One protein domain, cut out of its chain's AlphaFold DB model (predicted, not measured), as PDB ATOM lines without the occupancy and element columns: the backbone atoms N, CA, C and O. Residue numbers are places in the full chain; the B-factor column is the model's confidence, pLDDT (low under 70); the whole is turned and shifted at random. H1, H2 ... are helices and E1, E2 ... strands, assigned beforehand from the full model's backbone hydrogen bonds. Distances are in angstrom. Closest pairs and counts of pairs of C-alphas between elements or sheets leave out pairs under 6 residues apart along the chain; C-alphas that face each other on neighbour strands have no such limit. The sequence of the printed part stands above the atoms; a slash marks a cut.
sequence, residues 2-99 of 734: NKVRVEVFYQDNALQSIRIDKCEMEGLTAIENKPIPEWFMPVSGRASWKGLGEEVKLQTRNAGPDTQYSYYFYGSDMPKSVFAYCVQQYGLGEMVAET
ATOM      1  N   ASN A   2      22.384  -8.800   1.606       67.38
ATOM      2  CA  ASN A   2      22.842  -9.062   0.242       67.38
ATOM      3  C   ASN A   2      22.311 -10.440  -0.156       67.38
ATOM      4  O   ASN A   2      22.591 -11.426   0.528       67.38
ATOM      5  N   LYS A   3      21.488 -10.487  -1.206       79.81
ATOM      6  CA  LYS A   3      21.044 -11.733  -1.826       79.81
ATOM      7  C   LYS A   3      21.902 -11.966  -3.060       79.81
ATOM      8  O   LYS A   3      21.903 -11.115  -3.941       79.81
ATOM      9  N   VAL A   4      22.614 -13.084  -3.093       85.19
ATOM     10  CA  VAL A   4      23.412 -13.519  -4.243       85.19
ATOM     11  C   VAL A   4      22.594 -14.523  -5.038       85.19
ATOM     12  O   VAL A   4      22.096 -15.513  -4.486       85.19
ATOM     13  N   ARG A   5      22.463 -14.283  -6.340       87.00
ATOM     14  CA  ARG A   5      21.807 -15.204  -7.264       87.00
ATOM     15  C   ARG A   5      22.828 -16.197  -7.811       87.00
ATOM     16  O   ARG A   5      23.800 -15.782  -8.434       87.00
ATOM     17  N   VAL A   6      22.584 -17.492  -7.620       87.62
ATOM     18  CA  VAL A   6      23.392 -18.567  -8.212       87.62
ATOM     19  C   VAL A   6      22.530 -19.338  -9.200       87.62
ATOM     20  O   VAL A   6      21.532 -19.946  -8.827       87.62
ATOM     21  N   GLU A   7      22.893 -19.300 -10.469       86.12
ATOM     22  CA  GLU A   7      22.158 -19.906 -11.572       86.12
ATOM     23  C   GLU A   7      22.943 -21.103 -12.096       86.12
ATOM     24  O   GLU A   7      24.090 -20.959 -12.502       86.12
ATOM     25  N   VAL A   8      22.346 -22.288 -12.072       87.06
ATOM     26  CA  VAL A   8      22.972 -23.540 -12.502       87.06
ATOM     27  C   VAL A   8      22.267 -24.023 -13.752       87.06
ATOM     28  O   VAL A   8      21.074 -24.320 -13.723       87.06
ATOM     29  N   PHE A   9      23.015 -24.105 -14.845       79.75
ATOM     30  CA  PHE A   9      22.518 -24.504 -16.151       79.75
ATOM     31  C   PHE A   9      22.935 -25.952 -16.410       79.75
ATOM     32  O   PHE A   9      24.125 -26.255 -16.501       79.75
ATOM     33  N   TYR A  10      21.965 -26.855 -16.512       81.25
ATOM     34  CA  TYR A  10      22.184 -28.290 -16.680       81.25
ATOM     35  C   TYR A  10      21.359 -28.828 -17.847       81.25
ATOM     36  O   TYR A  10      20.132 -28.718 -17.868       81.25
ATOM     37  N   GLN A  11      22.035 -29.444 -18.809       73.81
ATOM     38  CA  GLN A  11      21.425 -29.910 -20.050       73.81
ATOM     39  C   GLN A  11      22.073 -31.224 -20.485       73.81
ATOM     40  O   GLN A  11      23.277 -31.396 -20.315       73.81
ATOM     41  N   ASP A  12      21.268 -32.148 -21.017       71.25
ATOM     42  CA  ASP A  12      21.717 -33.439 -21.562       71.25
ATOM     43  C   ASP A  12      22.597 -34.251 -20.596       71.25
ATOM     44  O   ASP A  12      23.596 -34.855 -20.967       71.25
ATOM     45  N   ASN A  13      22.199 -34.269 -19.320       75.19
ATOM     46  CA  ASN A  13      22.921 -34.912 -18.220       75.19
ATOM     47  C   ASN A  13      24.332 -34.355 -17.935       75.19
ATOM     48  O   ASN A  13      25.104 -34.987 -17.209       75.19
ATOM     49  N   ALA A  14      24.645 -33.153 -18.415       80.06
ATOM     50  CA  ALA A  14      25.914 -32.476 -18.174       80.06
ATOM     51  C   ALA A  14      25.719 -31.051 -17.636       80.06
ATOM     52  O   ALA A  14      24.750 -30.352 -17.960       80.06
ATOM     53  N   LEU A  15      26.664 -30.608 -16.801       83.75
ATOM     54  CA  LEU A  15      26.723 -29.218 -16.359       83.75
ATOM     55  C   LEU A  15      27.172 -28.336 -17.520       83.75
ATOM     56  O   LEU A  15      28.235 -28.558 -18.088       83.75
ATOM     57  N   GLN A  16      26.376 -27.320 -17.834       82.50
ATOM     58  CA  GLN A  16      26.669 -26.383 -18.914       82.50
ATOM     59  C   GLN A  16      27.435 -25.171 -18.403       82.50
ATOM     60  O   GLN A  16      28.453 -24.791 -18.973       82.50
ATOM     61  N   SER A  17      26.931 -24.548 -17.343       85.06
ATOM     62  CA  SER A  17      27.583 -23.422 -16.685       85.06
ATOM     63  C   SER A  17      26.952 -23.160 -15.322       85.06
ATOM     64  O   SER A  17      25.867 -23.653 -15.000       85.06
ATOM     65  N   ILE A  18      27.643 -22.365 -14.511       88.12
ATOM     66  CA  ILE A  18      27.112 -21.782 -13.281       88.12
ATOM     67  C   ILE A  18      27.362 -20.281 -13.368       88.12
ATOM     68  O   ILE A  18      28.462 -19.872 -13.734       88.12
ATOM     69  N   ARG A  19      26.359 -19.455 -13.063       87.44
ATOM     70  CA  ARG A  19      26.495 -17.996 -12.995       87.44
ATOM     71  C   ARG A  19      26.230 -17.500 -11.585       87.44
ATOM     72  O   ARG A  19      25.296 -17.953 -10.931       87.44
ATOM     73  N   ILE A  20      27.034 -16.548 -11.138       87.56
ATOM     74  CA  ILE A  20      26.884 -15.858  -9.857       87.56
ATOM     75  C   ILE A  20      26.639 -14.385 -10.175       87.56
ATOM     76  O   ILE A  20      27.494 -13.740 -10.775       87.56
ATOM     77  N   ASP A  21      25.452 -13.867  -9.848       83.25
ATOM     78  CA  ASP A  21      25.019 -12.496 -10.169       83.25
ATOM     79  C   ASP A  21      25.325 -12.080 -11.626       83.25
ATOM     80  O   ASP A  21      25.758 -10.961 -11.903       83.25
ATOM     81  N   LYS A  22      25.048 -12.996 -12.572       76.25
ATOM     82  CA  LYS A  22      25.269 -12.884 -14.033       76.25
ATOM     83  C   LYS A  22      26.715 -13.048 -14.527       76.25
ATOM     84  O   LYS A  22      26.928 -13.004 -15.736       76.25
ATOM     85  N   CYS A  23      27.686 -13.289 -13.653       80.25
ATOM     86  CA  CYS A  23      29.058 -13.620 -14.046       80.25
ATOM     87  C   CYS A  23      29.241 -15.137 -14.127       80.25
ATOM     88  O   CYS A  23      28.816 -15.842 -13.214       80.25
ATOM     89  N   GLU A  24      29.868 -15.651 -15.189       84.69
ATOM     90  CA  GLU A  24      30.181 -17.083 -15.264       84.69
ATOM     91  C   GLU A  24      31.216 -17.476 -14.210       84.69
ATOM     92  O   GLU A  24      32.212 -16.789 -13.993       84.69
ATOM     93  N   MET A  25      30.947 -18.599 -13.557       86.12
ATOM     94  CA  MET A  25      31.815 -19.201 -12.566       86.12
ATOM     95  C   MET A  25      32.961 -19.926 -13.268       86.12
ATOM     96  O   MET A  25      32.745 -20.809 -14.101       86.12
ATOM     97  N   GLU A  26      34.192 -19.586 -12.908       81.88
ATOM     98  CA  GLU A  26      35.379 -20.262 -13.431       81.88
ATOM     99  C   GLU A  26      35.617 -21.614 -12.730       81.88
ATOM    100  O   GLU A  26      35.150 -21.854 -11.616       81.88
ATOM    101  N   GLY A  27      36.376 -22.512 -13.372       77.38
ATOM    102  CA  GLY A  27      36.832 -23.769 -12.756       77.38
ATOM    103  C   GLY A  27      35.879 -24.968 -12.872       77.38
ATOM    104  O   GLY A  27      36.167 -26.024 -12.304       77.38
ATOM    105  N   LEU A  28      34.793 -24.854 -13.644       82.56
ATOM    106  CA  LEU A  28      33.762 -25.898 -13.778       82.56
ATOM    107  C   LEU A  28      34.256 -27.224 -14.379       82.56
ATOM    108  O   LEU A  28      33.650 -28.262 -14.120       82.56
ATOM    109  N   THR A  29      35.398 -27.240 -15.077       80.25
ATOM    110  CA  THR A  29      35.997 -28.478 -15.626       80.25
ATOM    111  C   THR A  29      36.322 -29.530 -14.559       80.25
ATOM    112  O   THR A  29      36.579 -30.690 -14.873       80.25
ATOM    113  N   ALA A  30      36.350 -29.147 -13.277       80.00
ATOM    114  CA  ALA A  30      36.509 -30.081 -12.166       80.00
ATOM    115  C   ALA A  30      35.265 -30.960 -11.931       80.00
ATOM    116  O   ALA A  30      35.398 -32.063 -11.397       80.00
ATOM    117  N   ILE A  31      34.079 -30.479 -12.318       85.50
ATOM    118  CA  ILE A  31      32.783 -31.096 -12.007       85.50
ATOM    119  C   ILE A  31      31.896 -31.340 -13.238       85.50
ATOM    120  O   ILE A  31      30.885 -32.026 -13.115       85.50
ATOM    121  N   GLU A  32      32.280 -30.847 -14.419       78.19
ATOM    122  CA  GLU A  32      31.466 -30.879 -15.648       78.19
ATOM    123  C   GLU A  32      30.946 -32.279 -16.034       78.19
ATOM    124  O   GLU A  32      29.802 -32.418 -16.459       78.19
ATOM    125  N   ASN A  33      31.750 -33.322 -15.792       79.00
ATOM    126  CA  ASN A  33      31.438 -34.726 -16.096       79.00
ATOM    127  C   ASN A  33      31.107 -35.563 -14.847       79.00
ATOM    128  O   ASN A  33      31.163 -36.794 -14.879       79.00
ATOM    129  N   LYS A  34      30.842 -34.915 -13.710       83.94
ATOM    130  CA  LYS A  34      30.571 -35.582 -12.432       83.94
ATOM    131  C   LYS A  34      29.075 -35.600 -12.121       83.94
ATOM    132  O   LYS A  34      28.368 -34.669 -12.503       83.94
ATOM    133  N   PRO A  35      28.574 -36.616 -11.397       87.31
ATOM    134  CA  PRO A  35      27.203 -36.597 -10.906       87.31
ATOM    135  C   PRO A  35      27.021 -35.462  -9.892       87.31
ATOM    136  O   PRO A  35      27.927 -35.154  -9.118       87.31
ATOM    137  N   ILE A  36      25.825 -34.872  -9.866       89.31
ATOM    138  CA  ILE A  36      25.500 -33.677  -9.069       89.31
ATOM    139  C   ILE A  36      25.976 -33.738  -7.606       89.31
ATOM    140  O   ILE A  36      26.550 -32.751  -7.150       89.31
ATOM    141  N   PRO A  37      25.821 -34.849  -6.857       89.69
ATOM    142  CA  PRO A  37      26.296 -34.911  -5.475       89.69
ATOM    143  C   PRO A  37      27.804 -34.674  -5.309       89.69
ATOM    144  O   PRO A  37      28.218 -34.104  -4.300       89.69
ATOM    145  N   GLU A  38      28.624 -35.061  -6.293       87.50
ATOM    146  CA  GLU A  38      30.079 -34.854  -6.254       87.50
ATOM    147  C   GLU A  38      30.463 -33.379  -6.422       87.50
ATOM    148  O   GLU A  38      31.543 -32.984  -5.996       87.50
ATOM    149  N   TRP A  39      29.586 -32.532  -6.976       91.00
ATOM    150  CA  TRP A  39      29.886 -31.107  -7.162       91.00
ATOM    151  C   TRP A  39      30.087 -30.378  -5.832       91.00
ATOM    152  O   TRP A  39      30.815 -29.388  -5.755       91.00
ATOM    153  N   PHE A  40      29.455 -30.886  -4.774       89.50
ATOM    154  CA  PHE A  40      29.441 -30.305  -3.435       89.50
ATOM    155  C   PHE A  40      30.602 -30.794  -2.555       89.50
ATOM    156  O   PHE A  40      30.752 -30.309  -1.437       89.50
ATOM    157  N   MET A  41      31.438 -31.715  -3.048       84.56
ATOM    158  CA  MET A  41      32.571 -32.282  -2.312       84.56
ATOM    159  C   MET A  41      33.919 -31.875  -2.938       84.56
ATOM    160  O   MET A  41      33.988 -31.598  -4.139       84.56
ATOM    161  N   PRO A  42      35.023 -31.867  -2.166       79.69
ATOM    162  CA  PRO A  42      36.365 -31.766  -2.730       79.69
ATOM    163  C   PRO A  42      36.655 -32.942  -3.673       79.69
ATOM    164  O   PRO A  42      36.429 -34.101  -3.321       79.69
ATOM    165  N   VAL A  43      37.186 -32.663  -4.864       69.44
ATOM    166  CA  VAL A  43      37.492 -33.704  -5.858       69.44
ATOM    167  C   VAL A  43      38.905 -34.244  -5.619       69.44
ATOM    168  O   VAL A  43      39.882 -33.494  -5.630       69.44
ATOM    169  N   SER A  44      39.038 -35.559  -5.421       57.22
ATOM    170  CA  SER A  44      40.343 -36.200  -5.203       57.22
ATOM    171  C   SER A  44      41.251 -36.022  -6.434       57.22
ATOM    172  O   SER A  44      40.889 -36.435  -7.533       57.22
ATOM    173  N   GLY A  45      42.422 -35.396  -6.259       58.03
ATOM    174  CA  GLY A  45      43.427 -35.207  -7.320       58.03
ATOM    175  C   GLY A  45      43.502 -33.813  -7.967       58.03
ATOM    176  O   GLY A  45      44.402 -33.585  -8.772       58.03
ATOM    177  N   ARG A  46      42.642 -32.849  -7.600       57.69
ATOM    178  CA  ARG A  46      42.828 -31.419  -7.933       57.69
ATOM    179  C   ARG A  46      42.763 -30.575  -6.658       57.69
ATOM    180  O   ARG A  46      41.742 -30.548  -5.988       57.69
ATOM    181  N   ALA A  47      43.843 -29.863  -6.334       58.12
ATOM    182  CA  ALA A  47      43.986 -29.137  -5.065       58.12
ATOM    183  C   ALA A  47      43.104 -27.875  -4.925       58.12
ATOM    184  O   ALA A  47      43.079 -27.275  -3.852       58.12
ATOM    185  N   SER A  48      42.405 -27.446  -5.984       71.19
ATOM    186  CA  SER A  48      41.715 -26.151  -6.025       71.19
ATOM    187  C   SER A  48      40.195 -26.197  -5.845       71.19
ATOM    188  O   SER A  48      39.646 -25.183  -5.434       71.19
ATOM    189  N   TRP A  49      39.503 -27.319  -6.103       84.12
ATOM    190  CA  TRP A  49      38.037 -27.372  -5.976       84.12
ATOM    191  C   TRP A  49      37.615 -27.709  -4.545       84.12
ATOM    192  O   TRP A  49      37.843 -28.825  -4.071       84.12
ATOM    193  N   LYS A  50      36.971 -26.761  -3.861       83.44
ATOM    194  CA  LYS A  50      36.578 -26.907  -2.446       83.44
ATOM    195  C   LYS A  50      35.138 -27.388  -2.237       83.44
ATOM    196  O   LYS A  50      34.695 -27.497  -1.098       83.44
ATOM    197  N   GLY A  51      34.435 -27.706  -3.321       87.88
ATOM    198  CA  GLY A  51      32.996 -27.947  -3.327       87.88
ATOM    199  C   GLY A  51      32.234 -26.684  -3.728       87.88
ATOM    200  O   GLY A  51      32.625 -25.571  -3.371       87.88
ATOM    201  N   LEU A  52      31.139 -26.867  -4.469       88.50
ATOM    202  CA  LEU A  52      30.367 -25.797  -5.108       88.50
ATOM    203  C   LEU A  52      30.038 -24.633  -4.161       88.50
ATOM    204  O   LEU A  52      30.185 -23.476  -4.533       88.50
ATOM    205  N   GLY A  53      29.645 -24.935  -2.924       86.88
ATOM    206  CA  GLY A  53      29.290 -23.917  -1.937       86.88
ATOM    207  C   GLY A  53      30.436 -22.990  -1.531       86.88
ATOM    208  O   GLY A  53      30.242 -21.780  -1.446       86.88
ATOM    209  N   GLU A  54      31.629 -23.534  -1.286       85.44
ATOM    210  CA  GLU A  54      32.805 -22.731  -0.923       85.44
ATOM    211  C   GLU A  54      33.362 -21.973  -2.129       85.44
ATOM    212  O   GLU A  54      33.823 -20.841  -1.995       85.44
ATOM    213  N   GLU A  55      33.260 -22.563  -3.316       88.38
ATOM    214  CA  GLU A  55      33.712 -21.929  -4.550       88.38
ATOM    215  C   GLU A  55      32.819 -20.736  -4.934       88.38
ATOM    216  O   GLU A  55      33.327 -19.669  -5.280       88.38
ATOM    217  N   VAL A  56      31.496 -20.857  -4.756       87.94
ATOM    218  CA  VAL A  56      30.557 -19.731  -4.887       87.94
ATOM    219  C   VAL A  56      30.916 -18.606  -3.908       87.94
ATOM    220  O   VAL A  56      31.032 -17.453  -4.324       87.94
ATOM    221  N   LYS A  57      31.176 -18.926  -2.629       84.75
ATOM    222  CA  LYS A  57      31.561 -17.928  -1.611       84.75
ATOM    223  C   LYS A  57      32.870 -17.207  -1.949       84.75
ATOM    224  O   LYS A  57      32.974 -15.996  -1.751       84.75
ATOM    225  N   LEU A  58      33.871 -17.934  -2.453       83.81
ATOM    226  CA  LEU A  58      35.178 -17.381  -2.839       83.81
ATOM    227  C   LEU A  58      35.069 -16.361  -3.976       83.81
ATOM    228  O   LEU A  58      35.818 -15.378  -4.002       83.81
ATOM    229  N   GLN A  59      34.147 -16.591  -4.909       83.31
ATOM    230  CA  GLN A  59      33.935 -15.714  -6.057       83.31
ATOM    231  C   GLN A  59      33.033 -14.512  -5.711       83.31
ATOM    232  O   GLN A  59      33.139 -13.462  -6.342       83.31
ATOM    233  N   THR A  60      32.267 -14.572  -4.616       80.62
ATOM    234  CA  THR A  60      31.532 -13.429  -4.039       80.62
ATOM    235  C   THR A  60      32.359 -12.644  -3.008       80.62
ATOM    236  O   THR A  60      31.988 -12.541  -1.840       80.62
ATOM    237  N   ARG A  61      33.497 -12.063  -3.419       61.75
ATOM    238  CA  ARG A  61      34.539 -11.475  -2.531       61.75
ATOM    239  C   ARG A  61      34.097 -10.383  -1.529       61.75
ATOM    240  O   ARG A  61      34.879 -10.056  -0.643       61.75
ATOM    241  N   ASN A  62      32.876  -9.847  -1.628       60.94
ATOM    242  CA  ASN A  62      32.314  -8.819  -0.730       60.94
ATOM    243  C   ASN A  62      31.058  -9.284   0.044       60.94
ATOM    244  O   ASN A  62      30.328  -8.463   0.603       60.94
ATOM    245  N   ALA A  63      30.768 -10.587   0.058       65.06
ATOM    246  CA  ALA A  63      29.651 -11.153   0.807       65.06
ATOM    247  C   ALA A  63      29.945 -11.131   2.321       65.06
ATOM    248  O   ALA A  63      30.869 -11.787   2.798       65.06
ATOM    249  N   GLY A  64      29.165 -10.364   3.092       65.81
ATOM    250  CA  GLY A  64      29.223 -10.378   4.558       65.81
ATOM    251  C   GLY A  64      28.677 -11.688   5.157       65.81
ATOM    252  O   GLY A  64      28.043 -12.464   4.437       65.81
ATOM    253  N   PRO A  65      28.867 -11.934   6.467       68.62
ATOM    254  CA  PRO A  65      28.456 -13.178   7.133       68.62
ATOM    255  C   PRO A  65      26.947 -13.485   7.040       68.62
ATOM    256  O   PRO A  65      26.572 -14.650   7.108       68.62
ATOM    257  N   ASP A  66      26.102 -12.476   6.793       74.81
ATOM    258  CA  ASP A  66      24.642 -12.609   6.646       74.81
ATOM    259  C   ASP A  66      24.165 -12.697   5.175       74.81
ATOM    260  O   ASP A  66      23.015 -12.369   4.859       74.81
ATOM    261  N   THR A  67      25.048 -13.057   4.236       82.25
ATOM    262  CA  THR A  67      24.697 -13.157   2.806       82.25
ATOM    263  C   THR A  67      23.816 -14.377   2.548       82.25
ATOM    264  O   THR A  67      24.178 -15.500   2.894       82.25
ATOM    265  N   GLN A  68      22.670 -14.160   1.902       83.31
ATOM    266  CA  GLN A  68      21.763 -15.233   1.492       83.31
ATOM    267  C   GLN A  68      22.025 -15.608   0.034       83.31
ATOM    268  O   GLN A  68      22.022 -14.738  -0.835       83.31
ATOM    269  N   TYR A  69      22.202 -16.898  -0.242       88.00
ATOM    270  CA  TYR A  69      22.351 -17.419  -1.599       88.00
ATOM    271  C   TYR A  69      21.034 -18.051  -2.048       88.00
ATOM    272  O   TYR A  69      20.457 -18.876  -1.336       88.00
ATOM    273  N   SER A  70      20.564 -17.664  -3.230       87.69
ATOM    274  CA  SER A  70      19.379 -18.242  -3.864       87.69
ATOM    275  C   SER A  70      19.799 -19.010  -5.110       87.69
ATOM    276  O   SER A  70      20.298 -18.408  -6.064       87.69
ATOM    277  N   TYR A  71      19.591 -20.327  -5.094       88.38
ATOM    278  CA  TYR A  71      19.958 -21.211  -6.198       88.38
ATOM    279  C   TYR A  71      18.782 -21.407  -7.158       88.38
ATOM    280  O   TYR A  71      17.700 -21.837  -6.752       88.38
ATOM    281  N   TYR A  72      19.024 -21.136  -8.436       84.44
ATOM    282  CA  TYR A  72      18.113 -21.356  -9.553       84.44
ATOM    283  C   TYR A  72      18.705 -22.465 -10.413       84.44
ATOM    284  O   TYR A  72      19.798 -22.309 -10.948       84.44
ATOM    285  N   PHE A  73      18.016 -23.599 -10.519       84.56
ATOM    286  CA  PHE A  73      18.480 -24.726 -11.324       84.56
ATOM    287  C   PHE A  73      17.627 -24.837 -12.581       84.56
ATOM    288  O   PHE A  73      16.423 -25.097 -12.502       84.56
ATOM    289  N   TYR A  74      18.266 -24.657 -13.728       77.56
ATOM    290  CA  TYR A  74      17.648 -24.766 -15.036       77.56
ATOM    291  C   TYR A  74      18.079 -26.082 -15.681       77.56
ATOM    292  O   TYR A  74      19.247 -26.263 -16.022       77.56
ATOM    293  N   GLY A  75      17.147 -27.021 -15.802       75.44
ATOM    294  CA  GLY A  75      17.418 -28.378 -16.267       75.44
ATOM    295  C   GLY A  75      16.276 -29.331 -15.926       75.44
ATOM    296  O   GLY A  75      15.260 -28.924 -15.367       75.44
ATOM    297  N   SER A  76      16.424 -30.611 -16.266       69.88
ATOM    298  CA  SER A  76      15.382 -31.626 -16.039       69.88
ATOM    299  C   SER A  76      15.074 -31.871 -14.554       69.88
ATOM    300  O   SER A  76      15.979 -31.834 -13.717       69.88
ATOM    301  N   ASP A  77      13.820 -32.228 -14.256       71.12
ATOM    302  CA  ASP A  77      13.277 -32.356 -12.892       71.12
ATOM    303  C   ASP A  77      14.067 -33.296 -11.976       71.12
ATOM    304  O   ASP A  77      14.289 -32.985 -10.807       71.12
ATOM    305  N   MET A  78      14.531 -34.439 -12.490       78.25
ATOM    306  CA  MET A  78      15.284 -35.399 -11.679       78.25
ATOM    307  C   MET A  78      16.636 -34.805 -11.221       78.25
ATOM    308  O   MET A  78      16.827 -34.670 -10.014       78.25
ATOM    309  N   PRO A  79      17.547 -34.369 -12.108       83.44
ATOM    310  CA  PRO A  79      18.735 -33.596 -11.738       83.44
ATOM    311  C   PRO A  79      18.451 -32.396 -10.833       83.44
ATOM    312  O   PRO A  79      19.157 -32.206  -9.845       83.44
ATOM    313  N   LYS A  80      17.378 -31.641 -11.105       82.69
ATOM    314  CA  LYS A  80      16.951 -30.521 -10.259       82.69
ATOM    315  C   LYS A  80      16.651 -30.977  -8.832       82.69
ATOM    316  O   LYS A  80      17.141 -30.363  -7.892       82.69
ATOM    317  N   SER A  81      15.912 -32.073  -8.657       82.75
ATOM    318  CA  SER A  81      15.600 -32.631  -7.334       82.75
ATOM    319  C   SER A  81      16.848 -33.120  -6.591       82.75
ATOM    320  O   SER A  81      16.981 -32.892  -5.389       82.75
ATOM    321  N   VAL A  82      17.809 -33.715  -7.309       86.38
ATOM    322  CA  VAL A  82      19.096 -34.142  -6.741       86.38
ATOM    323  C   VAL A  82      19.917 -32.925  -6.311       86.38
ATOM    324  O   VAL A  82      20.443 -32.897  -5.201       86.38
ATOM    325  N   PHE A  83      19.981 -31.886  -7.146       88.81
ATOM    326  CA  PHE A  83      20.660 -30.636  -6.814       88.81
ATOM    327  C   PHE A  83      19.996 -29.929  -5.625       88.81
ATOM    328  O   PHE A  83      20.697 -29.446  -4.741       88.81
ATOM    329  N   ALA A  84      18.660 -29.929  -5.557       84.88
ATOM    330  CA  ALA A  84      17.870 -29.376  -4.452       84.88
ATOM    331  C   ALA A  84      18.232 -30.023  -3.130       84.88
ATOM    332  O   ALA A  84      18.546 -29.341  -2.152       84.88
ATOM    333  N   TYR A  85      18.235 -31.353  -3.141       86.00
ATOM    334  CA  TYR A  85      18.625 -32.148  -1.999       86.00
ATOM    335  C   TYR A  85      20.048 -31.794  -1.561       86.00
ATOM    336  O   TYR A  85      20.272 -31.535  -0.383       86.00
ATOM    337  N   CYS A  86      21.001 -31.691  -2.490       88.62
ATOM    338  CA  CYS A  86      22.370 -31.310  -2.157       88.62
ATOM    339  C   CYS A  86      22.474 -29.882  -1.587       88.62
ATOM    340  O   CYS A  86      23.082 -29.706  -0.533       88.62
ATOM    341  N   VAL A  87      21.847 -28.870  -2.198       87.38
ATOM    342  CA  VAL A  87      21.840 -27.488  -1.667       87.38
ATOM    343  C   VAL A  87      21.324 -27.450  -0.226       87.38
ATOM    344  O   VAL A  87      21.923 -26.781   0.620       87.38
ATOM    345  N   GLN A  88      20.267 -28.214   0.067       85.75
ATOM    346  CA  GLN A  88      19.699 -28.332   1.409       85.75
ATOM    347  C   GLN A  88      20.631 -29.076   2.379       85.75
ATOM    348  O   GLN A  88      20.874 -28.588   3.480       85.75
ATOM    349  N   GLN A  89      21.173 -30.234   1.984       87.56
ATOM    350  CA  GLN A  89      22.056 -31.055   2.828       87.56
ATOM    351  C   GLN A  89      23.341 -30.322   3.230       87.56
ATOM    352  O   GLN A  89      23.791 -30.454   4.365       87.56
ATOM    353  N   TYR A  90      23.921 -29.535   2.322       84.81
ATOM    354  CA  TYR A  90      25.148 -28.774   2.578       84.81
ATOM    355  C   TYR A  90      24.896 -27.374   3.162       84.81
ATOM    356  O   TYR A  90      25.846 -26.618   3.357       84.81
ATOM    357  N   GLY A  91      23.639 -27.013   3.446       80.88
ATOM    358  CA  GLY A  91      23.282 -25.744   4.086       80.88
ATOM    359  C   GLY A  91      23.693 -24.505   3.284       80.88
ATOM    360  O   GLY A  91      24.125 -23.513   3.867       80.88
ATOM    361  N   LEU A  92      23.610 -24.564   1.949       79.31
ATOM    362  CA  LEU A  92      24.170 -23.532   1.066       79.31
ATOM    363  C   LEU A  92      23.232 -22.360   0.776       79.31
ATOM    364  O   LEU A  92      23.662 -21.395   0.151       79.31
ATOM    365  N   GLY A  93      21.983 -22.417   1.232       78.50
ATOM    366  CA  GLY A  93      20.975 -21.386   1.006       78.50
ATOM    367  C   GLY A  93      19.624 -21.991   0.646       78.50
ATOM    368  O   GLY A  93      19.364 -23.161   0.923       78.50
ATOM    369  N   GLU A  94      18.768 -21.190   0.019       80.94
ATOM    370  CA  GLU A  94      17.445 -21.627  -0.428       80.94
ATOM    371  C   GLU A  94      17.471 -21.941  -1.927       80.94
ATOM    372  O   GLU A  94      17.988 -21.164  -2.737       80.94
ATOM    373  N   MET A  95      16.893 -23.081  -2.311       80.81
ATOM    374  CA  MET A  95      16.555 -23.329  -3.708       80.81
ATOM    375  C   MET A  95      15.243 -22.619  -4.036       80.81
ATOM    376  O   MET A  95      14.254 -22.760  -3.317       80.81
ATOM    377  N   VAL A  96      15.210 -21.925  -5.169       74.06
ATOM    378  CA  VAL A  96      13.963 -21.379  -5.703       74.06
ATOM    379  C   VAL A  96      13.212 -22.491  -6.438       74.06
ATOM    380  O   VAL A  96      13.715 -23.066  -7.405       74.06
ATOM    381  N   ALA A  97      12.027 -22.837  -5.927       58.69
ATOM    382  CA  ALA A  97      11.300 -24.056  -6.289       58.69
ATOM    383  C   ALA A  97      10.852 -24.104  -7.765       58.69
ATOM    384  O   ALA A  97      10.886 -25.168  -8.388       58.69
ATOM    385  N   GLU A  98      10.518 -22.965  -8.371       61.94
ATOM    386  CA  GLU A  98      10.018 -22.892  -9.748       61.94
ATOM    387  C   GLU A  98      10.879 -21.940 -10.584       61.94
ATOM    388  O   GLU A  98      10.943 -20.742 -10.327       61.94
ATOM    389  N   THR A  99      11.566 -22.500 -11.581       65.12
ATOM    390  CA  THR A  99      12.091 -21.746 -12.725       65.12
ATOM    391  C   THR A  99      10.989 -21.746 -13.773       65.12
ATOM    392  O   THR A  99      10.355 -22.788 -13.984       65.12
TER     393      THR A  99
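This is residues 2 to 99 of the 734 residues of the protein "Sel1 repeat family protein" of Faecalibacterium prausnitzii (UniProt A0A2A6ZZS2). A wall of three long strands, E2, E1 and E3 side by side, has two helices, H2 and H3, over one face, in two layers, helices on one face of a sheet; no named helix covers the other face. The short helix H1 bridges H2 and H3, and the long unnamed stretch of residues 21 to 35 leads to it from the end of E2. The printed part has 98 residues, with three named helices and three named strands in the order E1, E2, H1, H2, E3, H3. The sheet, in the order E2, E1, E3, is mixed, and the class is mixed, helices and strands. The whole is compact, with a radius of gyration of the C-alphas of 12.5 A, and rounded, spanning 35 by 34 by 24 A.

The inner strand E1, residues 3 to 11, and the edge strand E3, residues 68 to 74, are parallel at 20 degrees, with N 6 and O 70 2.9 A apart, within hydrogen-bond range. The other edge strand, E2, residues 14 to 20, is antiparallel to E1 at 163 degrees and forms a hairpin with it; N 9 and O 17 are within hydrogen-bond range at 2.9 A. H3, residues 77 to 89, is on the sheet at a height over the sheet of 9.4 A, over E1 and E3 and slantwise to the strands, at 33 degrees to E1 on the local plane. Its closest C-alphas to E3 are those of Lys 80 and Phe 73, 6.1 A apart. H2, residues 52 to 59, is on the same face at a height over the sheet of 9.0 A, over E1 and slantwise to the strands, at 54 degrees to E1 on the local plane. H2 and H3 are apart, but only just: their closest C-alphas are 8.3 A apart. H1, residues 36 to 40, touches H3, the closest C-alphas being those of Ile 36 and Phe 83, 6.1 A. H1 and H2 only just touch, with 3 pairs of C-alphas within 8 A; the closest are those of Phe 40 and Leu 52, 4.9 A. In H2 and H3 every O i to N i+4 pair is within hydrogen-bond range; in H1 0 of 1 is, beside 2 of 2 O i to N i+3 pairs.

E1 runs 25.7 A from C-alpha 3 at (21.044, -11.733, -1.826) to C-alpha 11. E2 measures 18.6 A, E3 19.5 A. H3 covers 18.1 A and ends at C-alpha 89, (22.056, -31.055, 2.828).

The C-alphas of Asp 12 and Pro 65 are the two farthest apart, at 35.8 A. The printed part has no cut. The links E2 to H1 and H1 to H2 are long. Mean pLDDT of the printed part is 80.1; residue 2, residues 43 to 47, residues 61 to 65, residue 76 and residues 97 to 99 are under 70.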